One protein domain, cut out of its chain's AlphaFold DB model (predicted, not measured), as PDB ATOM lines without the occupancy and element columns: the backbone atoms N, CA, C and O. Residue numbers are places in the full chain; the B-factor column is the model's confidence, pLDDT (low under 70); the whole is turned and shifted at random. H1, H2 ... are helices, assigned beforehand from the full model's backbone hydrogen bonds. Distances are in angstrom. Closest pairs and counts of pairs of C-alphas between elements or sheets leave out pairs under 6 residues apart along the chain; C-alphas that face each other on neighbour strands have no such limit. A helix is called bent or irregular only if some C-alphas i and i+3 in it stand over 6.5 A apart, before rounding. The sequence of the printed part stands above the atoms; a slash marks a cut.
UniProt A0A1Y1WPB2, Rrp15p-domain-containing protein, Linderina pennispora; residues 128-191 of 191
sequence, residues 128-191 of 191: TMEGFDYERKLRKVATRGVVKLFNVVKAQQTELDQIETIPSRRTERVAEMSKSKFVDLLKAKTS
ATOM      1  N   THR A 128     -10.450  19.940  42.190       83.94
ATOM      2  CA  THR A 128     -11.214  21.026  42.822       83.94
ATOM      3  C   THR A 128     -12.419  21.413  41.951       83.94
ATOM      4  O   THR A 128     -12.419  21.153  40.747       83.94
ATOM      5  N   MET A 129     -13.441  22.056  42.532       78.31
ATOM      6  CA  MET A 129     -14.691  22.428  41.840       78.31
ATOM      7  C   MET A 129     -14.468  23.206  40.531       78.31
ATOM      8  O   MET A 129     -15.170  22.963  39.554       78.31
ATOM      9  N   GLU A 130     -13.449  24.063  40.469       83.62
ATOM     10  CA  GLU A 130     -13.083  24.820  39.260       83.62
ATOM     11  C   GLU A 130     -12.476  23.939  38.150       83.62
ATOM     12  O   GLU A 130     -12.676  24.186  36.963       83.62
ATOM     13  N   GLY A 131     -11.765  22.867  38.516       84.31
ATOM     14  CA  GLY A 131     -11.133  21.937  37.574       84.31
ATOM     15  C   GLY A 131     -12.040  20.790  37.122       84.31
ATOM     16  O   GLY A 131     -11.684  20.056  36.196       84.31
ATOM     17  N   PHE A 132     -13.211  20.619  37.745       87.81
ATOM     18  CA  PHE A 132     -14.087  19.469  37.514       87.81
ATOM     19  C   PHE A 132     -14.561  19.365  36.059       87.81
ATOM     20  O   PHE A 132     -14.579  18.275  35.487       87.81
ATOM     21  N   ASP A 133     -14.895  20.490  35.426       89.38
ATOM     22  CA  ASP A 133     -15.372  20.495  34.042       89.38
ATOM     23  C   ASP A 133     -14.271  20.162  33.032       89.38
ATOM     24  O   ASP A 133     -14.520  19.454  32.051       89.38
ATOM     25  N   TYR A 134     -13.047  20.638  33.274       90.62
ATOM     26  CA  TYR A 134     -11.886  20.318  32.445       90.62
ATOM     27  C   TYR A 134     -11.510  18.835  32.574       90.62
ATOM     28  O   TYR A 134     -11.426  18.122  31.573       90.62
ATOM     29  N   GLU A 135     -11.429  18.333  33.805       89.19
ATOM     30  CA  GLU A 135     -11.178  16.923  34.106       89.19
ATOM     31  C   GLU A 135     -12.266  16.007  33.513       89.19
ATOM     32  O   GLU A 135     -11.984  14.965  32.915       89.19
ATOM     33  N   ARG A 136     -13.542  16.412  33.572       92.00
ATOM     34  CA  ARG A 136     -14.650  15.669  32.951       92.00
ATOM     35  C   ARG A 136     -14.514  15.594  31.432       92.00
ATOM     36  O   ARG A 136     -14.879  14.571  30.844       92.00
ATOM     37  N   LYS A 137     -14.020  16.653  30.782       94.44
ATOM     38  CA  LYS A 137     -13.733  16.647  29.338       94.44
ATOM     39  C   LYS A 137     -12.583  15.690  29.025       94.44
ATOM     40  O   LYS A 137     -12.760  14.842  28.150       94.44
ATOM     41  N   LEU A 138     -11.482  15.743  29.774       92.88
ATOM     42  CA  LEU A 138     -10.348  14.825  29.610       92.88
ATOM     43  C   LEU A 138     -10.759  13.360  29.798       92.88
ATOM     44  O   LEU A 138     -10.488  12.525  28.935       92.88
ATOM     45  N   ARG A 139     -11.536  13.050  30.841       92.94
ATOM     46  CA  ARG A 139     -12.078  11.704  31.075       92.94
ATOM     47  C   ARG A 139     -12.938  11.207  29.917       92.94
ATOM     48  O   ARG A 139     -12.864  10.037  29.540       92.94
ATOM     49  N   LYS A 140     -13.759  12.078  29.325       95.38
ATOM     50  CA  LYS A 140     -14.565  11.730  28.144       95.38
ATOM     51  C   LYS A 140     -13.688  11.471  26.922       95.38
ATOM     52  O   LYS A 140     -13.985  10.555  26.168       95.38
ATOM     53  N   VAL A 141     -12.625  12.247  26.711       95.12
ATOM     54  CA  VAL A 141     -11.680  12.024  25.605       95.12
ATOM     55  C   VAL A 141     -10.944  10.694  25.785       95.12
ATOM     56  O   VAL A 141     -10.938   9.881  24.863       95.12
ATOM     57  N   ALA A 142     -10.437  10.412  26.987       94.94
ATOM     58  CA  ALA A 142      -9.756   9.158  27.305       94.94
ATOM     59  C   ALA A 142     -10.674   7.934  27.147       94.94
ATOM     60  O   ALA A 142     -10.323   6.972  26.467       94.94
ATOM     61  N   THR A 143     -11.892   7.982  27.700       95.00
ATOM     62  CA  THR A 143     -12.860   6.877  27.566       95.00
ATOM     63  C   THR A 143     -13.325   6.686  26.123       95.00
ATOM     64  O   THR A 143     -13.439   5.547  25.677       95.00
ATOM     65  N   ARG A 144     -13.518   7.764  25.346       93.50
ATOM     66  CA  ARG A 144     -13.768   7.671  23.896       93.50
ATOM     67  C   ARG A 144     -12.616   6.978  23.165       93.50
ATOM     68  O   ARG A 144     -12.892   6.188  22.269       93.50
ATOM     69  N   GLY A 145     -11.364   7.225  23.552       92.31
ATOM     70  CA  GLY A 145     -10.194   6.515  23.028       92.31
ATOM     71  C   GLY A 145     -10.232   5.015  23.333       92.31
ATOM     72  O   GLY A 145     -10.206   4.202  22.412       92.31
ATOM     73  N   VAL A 146     -10.394   4.644  24.607       94.38
ATOM     74  CA  VAL A 146     -10.462   3.233  25.044       94.38
ATOM     75  C   VAL A 146     -11.613   2.483  24.364       94.38
ATOM     76  O   VAL A 146     -11.422   1.376  23.869       94.38
ATOM     77  N   VAL A 147     -12.798   3.093  24.265       94.00
ATOM     78  CA  VAL A 147     -13.962   2.481  23.603       94.00
ATOM     79  C   VAL A 147     -13.737   2.322  22.097       94.00
ATOM     80  O   VAL A 147     -14.134   1.307  21.527       94.00
ATOM     81  N   LYS A 148     -13.080   3.285  21.432       91.44
ATOM     82  CA  LYS A 148     -12.703   3.148  20.016       91.44
ATOM     83  C   LYS A 148     -11.765   1.956  19.813       91.44
ATOM     84  O   LYS A 148     -12.045   1.141  18.940       91.44
ATOM     85  N   LEU A 149     -10.729   1.816  20.642       90.94
ATOM     86  CA  LEU A 149      -9.799   0.682  20.589       90.94
ATOM     87  C   LEU A 149     -10.517  -0.650  20.819       90.94
ATOM     88  O   LEU A 149     -10.377  -1.568  20.016       90.94
ATOM     89  N   PHE A 150     -11.346  -0.732  21.861       93.44
ATOM     90  CA  PHE A 150     -12.105  -1.939  22.182       93.44
ATOM     91  C   PHE A 150     -13.028  -2.364  21.034       93.44
ATOM     92  O   PHE A 150     -13.087  -3.538  20.679       93.44
ATOM     93  N   ASN A 151     -13.709  -1.406  20.404       91.06
ATOM     94  CA  ASN A 151     -14.593  -1.692  19.279       91.06
ATOM     95  C   ASN A 151     -13.831  -2.154  18.026       91.06
ATOM     96  O   ASN A 151     -14.362  -2.971  17.281       91.06
ATOM     97  N   VAL A 152     -12.614  -1.650  17.788       89.88
ATOM     98  CA  VAL A 152     -11.766  -2.100  16.669       89.88
ATOM     99  C   VAL A 152     -11.229  -3.508  16.934       89.88
ATOM    100  O   VAL A 152     -11.356  -4.369  16.071       89.88
ATOM    101  N   VAL A 153     -10.714  -3.778  18.141       88.44
ATOM    102  CA  VAL A 153     -10.245  -5.122  18.535       88.44
ATOM    103  C   VAL A 153     -11.379  -6.140  18.440       88.44
ATOM    104  O   VAL A 153     -11.192  -7.214  17.879       88.44
ATOM    105  N   LYS A 154     -12.574  -5.783  18.921       89.44
ATOM    106  CA  LYS A 154     -13.755  -6.644  18.830       89.44
ATOM    107  C   LYS A 154     -14.135  -6.946  17.380       89.44
ATOM    108  O   LYS A 154     -14.408  -8.098  17.074       89.44
ATOM    109  N   ALA A 155     -14.144  -5.941  16.498       87.25
ATOM    110  CA  ALA A 155     -14.433  -6.147  15.079       87.25
ATOM    111  C   ALA A 155     -13.420  -7.110  14.437       87.25
ATOM    112  O   ALA A 155     -13.811  -8.057  13.760       87.25
ATOM    113  N   GLN A 156     -12.133  -6.943  14.739       84.69
ATOM    114  CA  GLN A 156     -11.090  -7.814  14.212       84.69
ATOM    115  C   GLN A 156     -11.167  -9.244  14.743       84.69
ATOM    116  O   GLN A 156     -10.998 -10.177  13.970       84.69
ATOM    117  N   GLN A 157     -11.448  -9.438  16.032       84.69
ATOM    118  CA  GLN A 157     -11.678 -10.777  16.583       84.69
ATOM    119  C   GLN A 157     -12.867 -11.446  15.889       84.69
ATOM    120  O   GLN A 157     -12.733 -12.560  15.404       84.69
ATOM    121  N   THR A 158     -13.982 -10.728  15.703       85.50
ATOM    122  CA  THR A 158     -15.140 -11.286  14.988       85.50
ATOM    123  C   THR A 158     -14.868 -11.590  13.512       85.50
ATOM    124  O   THR A 158     -15.515 -12.474  12.961       85.50
ATOM    125  N   GLU A 159     -13.949 -10.873  12.859       81.56
ATOM    126  CA  GLU A 159     -13.504 -11.164  11.488       81.56
ATOM    127  C   GLU A 159     -12.557 -12.371  11.440       81.56
ATOM    128  O   GLU A 159     -12.670 -13.203  10.542       81.56
ATOM    129  N   LEU A 160     -11.645 -12.500  12.406       77.19
ATOM    130  CA  LEU A 160     -10.750 -13.652  12.519       77.19
ATOM    131  C   LEU A 160     -11.528 -14.933  12.825       77.19
ATOM    132  O   LEU A 160     -11.325 -15.914  12.122       77.19
ATOM    133  N   ASP A 161     -12.489 -14.896  13.750       79.25
ATOM    134  CA  ASP A 161     -13.367 -16.032  14.063       79.25
ATOM    135  C   ASP A 161     -14.152 -16.513  12.822       79.25
ATOM    136  O   ASP A 161     -14.429 -17.702  12.663       79.25
ATOM    137  N   GLN A 162     -14.497 -15.602  11.901       73.12
ATOM    138  CA  GLN A 162     -15.124 -15.952  10.618       73.12
ATOM    139  C   GLN A 162     -14.129 -16.613   9.643       73.12
ATOM    140  O   GLN A 162     -14.506 -17.511   8.886       73.12
ATOM    141  N   ILE A 163     -12.861 -16.192   9.662       65.31
ATOM    142  CA  ILE A 163     -11.789 -16.661   8.767       65.31
ATOM    143  C   ILE A 163     -11.120 -17.955   9.272       65.31
ATOM    144  O   ILE A 163     -10.658 -18.751   8.455       65.31
ATOM    145  N   GLU A 164     -11.095 -18.218  10.582       61.12
ATOM    146  CA  GLU A 164     -10.528 -19.428  11.215       61.12
ATOM    147  C   GLU A 164     -11.223 -20.739  10.799       61.12
ATOM    148  O   GLU A 164     -10.715 -21.831  11.048       61.12
ATOM    149  N   THR A 165     -12.319 -20.656  10.044       62.50
ATOM    150  CA  THR A 165     -12.896 -21.783   9.292       62.50
ATOM    151  C   THR A 165     -11.984 -22.313   8.159       62.50
ATOM    152  O   THR A 165     -12.323 -23.300   7.505       62.50
ATOM    153  N   ILE A 166     -10.812 -21.703   7.923       59.97
ATOM    154  CA  ILE A 166      -9.860 -21.998   6.833       59.97
ATOM    155  C   ILE A 166      -8.505 -22.499   7.412       59.97
ATOM    156  O   ILE A 166      -8.008 -21.930   8.382       59.97
ATOM    157  N   PRO A 167      -7.847 -23.536   6.837       56.28
ATOM    158  CA  PRO A 167      -6.770 -24.288   7.504       56.28
ATOM    159  C   PRO A 167      -5.463 -23.531   7.849       56.28
ATOM    160  O   PRO A 167      -4.954 -22.684   7.109       56.28
ATOM    161  N   SER A 168      -4.869 -23.996   8.957       61.88
ATOM    162  CA  SER A 168      -3.786 -23.460   9.806       61.88
ATOM    163  C   SER A 168      -2.548 -22.821   9.139       61.88
ATOM    164  O   SER A 168      -2.049 -21.825   9.652       61.88
ATOM    165  N   ARG A 169      -2.057 -23.260   7.970       62.00
ATOM    166  CA  ARG A 169      -0.818 -22.684   7.372       62.00
ATOM    167  C   ARG A 169      -0.964 -21.256   6.836       62.00
ATOM    168  O   ARG A 169       0.032 -20.591   6.566       62.00
ATOM    169  N   ARG A 170      -2.197 -20.783   6.645       61.06
ATOM    170  CA  ARG A 170      -2.471 -19.393   6.251       61.06
ATOM    171  C   ARG A 170      -2.579 -18.462   7.458       61.06
ATOM    172  O   ARG A 170      -2.493 -17.256   7.270       61.06
ATOM    173  N   THR A 171      -2.723 -18.996   8.670       62.88
ATOM    174  CA  THR A 171      -3.080 -18.216   9.865       62.88
ATOM    175  C   THR A 171      -1.985 -17.246  10.301       62.88
ATOM    176  O   THR A 171      -2.306 -16.106  10.598       62.88
ATOM    177  N   GLU A 172      -0.703 -17.617  10.239       67.06
ATOM    178  CA  GLU A 172       0.409 -16.740  10.653       67.06
ATOM    179  C   GLU A 172       0.574 -15.525   9.727       67.06
ATOM    180  O   GLU A 172       0.614 -14.382  10.182       67.06
ATOM    181  N   ARG A 173       0.559 -15.742   8.405       61.94
ATOM    182  CA  ARG A 173       0.589 -14.644   7.421       61.94
ATOM    183  C   ARG A 173      -0.698 -13.823   7.441       61.94
ATOM    184  O   ARG A 173      -0.655 -12.608   7.280       61.94
ATOM    185  N   VAL A 174      -1.851 -14.457   7.662       65.75
ATOM    186  CA  VAL A 174      -3.123 -13.744   7.860       65.75
ATOM    187  C   VAL A 174      -3.090 -12.934   9.157       65.75
ATOM    188  O   VAL A 174      -3.638 -11.838   9.173       65.75
ATOM    189  N   ALA A 175      -2.391 -13.390  10.198       72.38
ATOM    190  CA  ALA A 175      -2.201 -12.659  11.446       72.38
ATOM    191  C   ALA A 175      -1.269 -11.445  11.278       72.38
ATOM    192  O   ALA A 175      -1.532 -10.382  11.831       72.38
ATOM    193  N   GLU A 176      -0.202 -11.546  10.485       75.75
ATOM    194  CA  GLU A 176       0.655 -10.396  10.150       75.75
ATOM    195  C   GLU A 176      -0.080  -9.366   9.277       75.75
ATOM    196  O   GLU A 176      -0.035  -8.159   9.540       75.75
ATOM    197  N   MET A 177      -0.843  -9.836   8.286       68.75
ATOM    198  CA  MET A 177      -1.700  -8.982   7.460       68.75
ATOM    199  C   MET A 177      -2.880  -8.406   8.253       68.75
ATOM    200  O   MET A 177      -3.365  -7.329   7.927       68.75
ATOM    201  N   SER A 178      -3.355  -9.083   9.301       74.56
ATOM    202  CA  SER A 178      -4.420  -8.560  10.160       74.56
ATOM    203  C   SER A 178      -3.891  -7.520  11.153       74.56
ATOM    204  O   SER A 178      -4.606  -6.569  11.452       74.56
ATOM    205  N   LYS A 179      -2.630  -7.601  11.601       81.62
ATOM    206  CA  LYS A 179      -1.986  -6.563  12.437       81.62
ATOM    207  C   LYS A 179      -1.764  -5.242  11.695       81.62
ATOM    208  O   LYS A 179      -1.944  -4.178  12.278       81.62
ATOM    209  N   SER A 180      -1.394  -5.282  10.417       83.56
ATOM    210  CA  SER A 180      -1.284  -4.065   9.592       83.56
ATOM    211  C   SER A 180      -2.664  -3.473   9.281       83.56
ATOM    212  O   SER A 180      -2.877  -2.279   9.489       83.56
ATOM    213  N   LYS A 181      -3.642  -4.318   8.927       81.69
ATOM    214  CA  LYS A 181      -5.047  -3.908   8.753       81.69
ATOM    215  C   LYS A 181      -5.659  -3.315  10.026       81.69
ATOM    216  O   LYS A 181      -6.421  -2.361   9.932       81.69
ATOM    217  N   PHE A 182      -5.296  -3.823  11.206       80.38
ATOM    218  CA  PHE A 182      -5.701  -3.254  12.496       80.38
ATOM    219  C   PHE A 182      -5.308  -1.782  12.608       80.38
ATOM    220  O   PHE A 182      -6.134  -0.939  12.951       80.38
ATOM    221  N   VAL A 183      -4.044  -1.470  12.298       87.88
ATOM    222  CA  VAL A 183      -3.496  -0.110  12.379       87.88
ATOM    223  C   VAL A 183      -4.166   0.811  11.359       87.88
ATOM    224  O   VAL A 183      -4.439   1.970  11.676       87.88
ATOM    225  N   ASP A 184      -4.490   0.306  10.172       85.69
ATOM    226  CA  ASP A 184      -5.194   1.082   9.149       85.69
ATOM    227  C   ASP A 184      -6.661   1.344   9.520       85.69
ATOM    228  O   ASP A 184      -7.129   2.475   9.391       85.69
ATOM    229  N   LEU A 185      -7.370   0.356  10.083       82.00
ATOM    230  CA  LEU A 185      -8.719   0.543  10.639       82.00
ATOM    231  C   LEU A 185      -8.724   1.530  11.813       82.00
ATOM    232  O   LEU A 185      -9.671   2.302  11.981       82.00
ATOM    233  N   LEU A 186      -7.654   1.536  12.607       82.25
ATOM    234  CA  LEU A 186      -7.414   2.516  13.659       82.25
ATOM    235  C   LEU A 186      -7.300   3.925  13.079       82.25
ATOM    236  O   LEU A 186      -8.072   4.798  13.466       82.25
ATOM    237  N   LYS A 187      -6.391   4.129  12.118       85.75
ATOM    238  CA  LYS A 187      -6.143   5.433  11.486       85.75
ATOM    239  C   LYS A 187      -7.388   5.972  10.782       85.75
ATOM    240  O   LYS A 187      -7.756   7.126  10.998       85.75
ATOM    241  N   ALA A 188      -8.078   5.124  10.019       82.94
ATOM    242  CA  ALA A 188      -9.287   5.485   9.284       82.94
ATOM    243  C   ALA A 188     -10.454   5.901  10.198       82.94
ATOM    244  O   ALA A 188     -11.270   6.727   9.810       82.94
ATOM    245  N   LYS A 189     -10.537   5.353  11.419       74.19
ATOM    246  CA  LYS A 189     -11.602   5.661  12.394       74.19
ATOM    247  C   LYS A 189     -11.232   6.773  13.390       74.19
ATOM    248  O   LYS A 189     -12.064   7.196  14.208       74.19
ATOM    249  N   THR A 190      -9.967   7.194  13.388       67.75
ATOM    250  CA  THR A 190      -9.452   8.300  14.207       67.75
ATOM    251  C   THR A 190      -9.398   9.641  13.481       67.75
ATOM    252  O   THR A 190      -9.410  10.652  14.182       67.75
ATOM    253  N   SER A 191      -9.350   9.640  12.141       55.19
ATOM    254  CA  SER A 191      -9.633  10.817  11.302       55.19
ATOM    255  C   SER A 191     -11.103  11.221  11.385       55.19
ATOM    256  O   SER A 191     -11.364  12.399  11.064       55.19
TER     257      SER A 191
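AT A GLANCE: This is residues 128 to 191 of the 191 residues of the protein "Rrp15p-domain-containing protein" of Linderina pennispora (UniProt A0A1Y1WPB2). The printed part is a long helical hairpin with unequal legs: after a few residues in no named element the long helix H1 runs out to a tight turn, and the shorter, kinked H2 folds back beside the later part of it. Residues 128 to 144, of which 132 to 144 belong to H1, stick out past the returning helix as a free arm, and this arm makes much of the length. The printed part has 64 residues with two named helices, H1 then H2, and no named strand; its class is all helix. It is extended, with a radius of gyration of the C-alphas of 17.4 A, and spans 59 by 19 by 14 A.

HOW THE PARTS SIT: Start with H1, residues 132 to 163, and go on over the tight link of 4 residues to H2, residues 168 to 190. The two helices touch and form a helical hairpin, running opposite ways at a shallow tilt of 29 degrees. Look for their closest C-alphas at Val 152 and Leu 186, 7.0 A apart. H1 touches H2 with residues 149 to 156 alone, and H2 touches H1 with residues 178 to 186 alone. In H1 every O i to N i+4 pair is within hydrogen-bond range; in H2 it is 17 of 19.

IN THESE COORDINATES: Find C-alpha 132 at (-14.087, 19.469, 37.514); from there H1 runs 46.2 A to C-alpha 163 at (-11.789, -16.661, 8.767). H2 runs 32.6 A from C-alpha 168 to C-alpha 190 at (-9.452, 8.300, 14.207), with a kink of 36 degrees near residue 176. It is irregular, but only just: C-alphas 169 and 172 are 6.9 A apart.

THE WHOLE: The two C-alphas farthest apart are those of Glu 130 and Pro 167, at 58.8 A. The printed part has no cut, and Ser 191 is the chain's last residue. Residues 165 to 170, of which 168 to 170 belong to H2, also stand free. The mean pLDDT of the printed part is 80.8; residues 163 to 174, residue 177 and residues 190 to 191 are under 70.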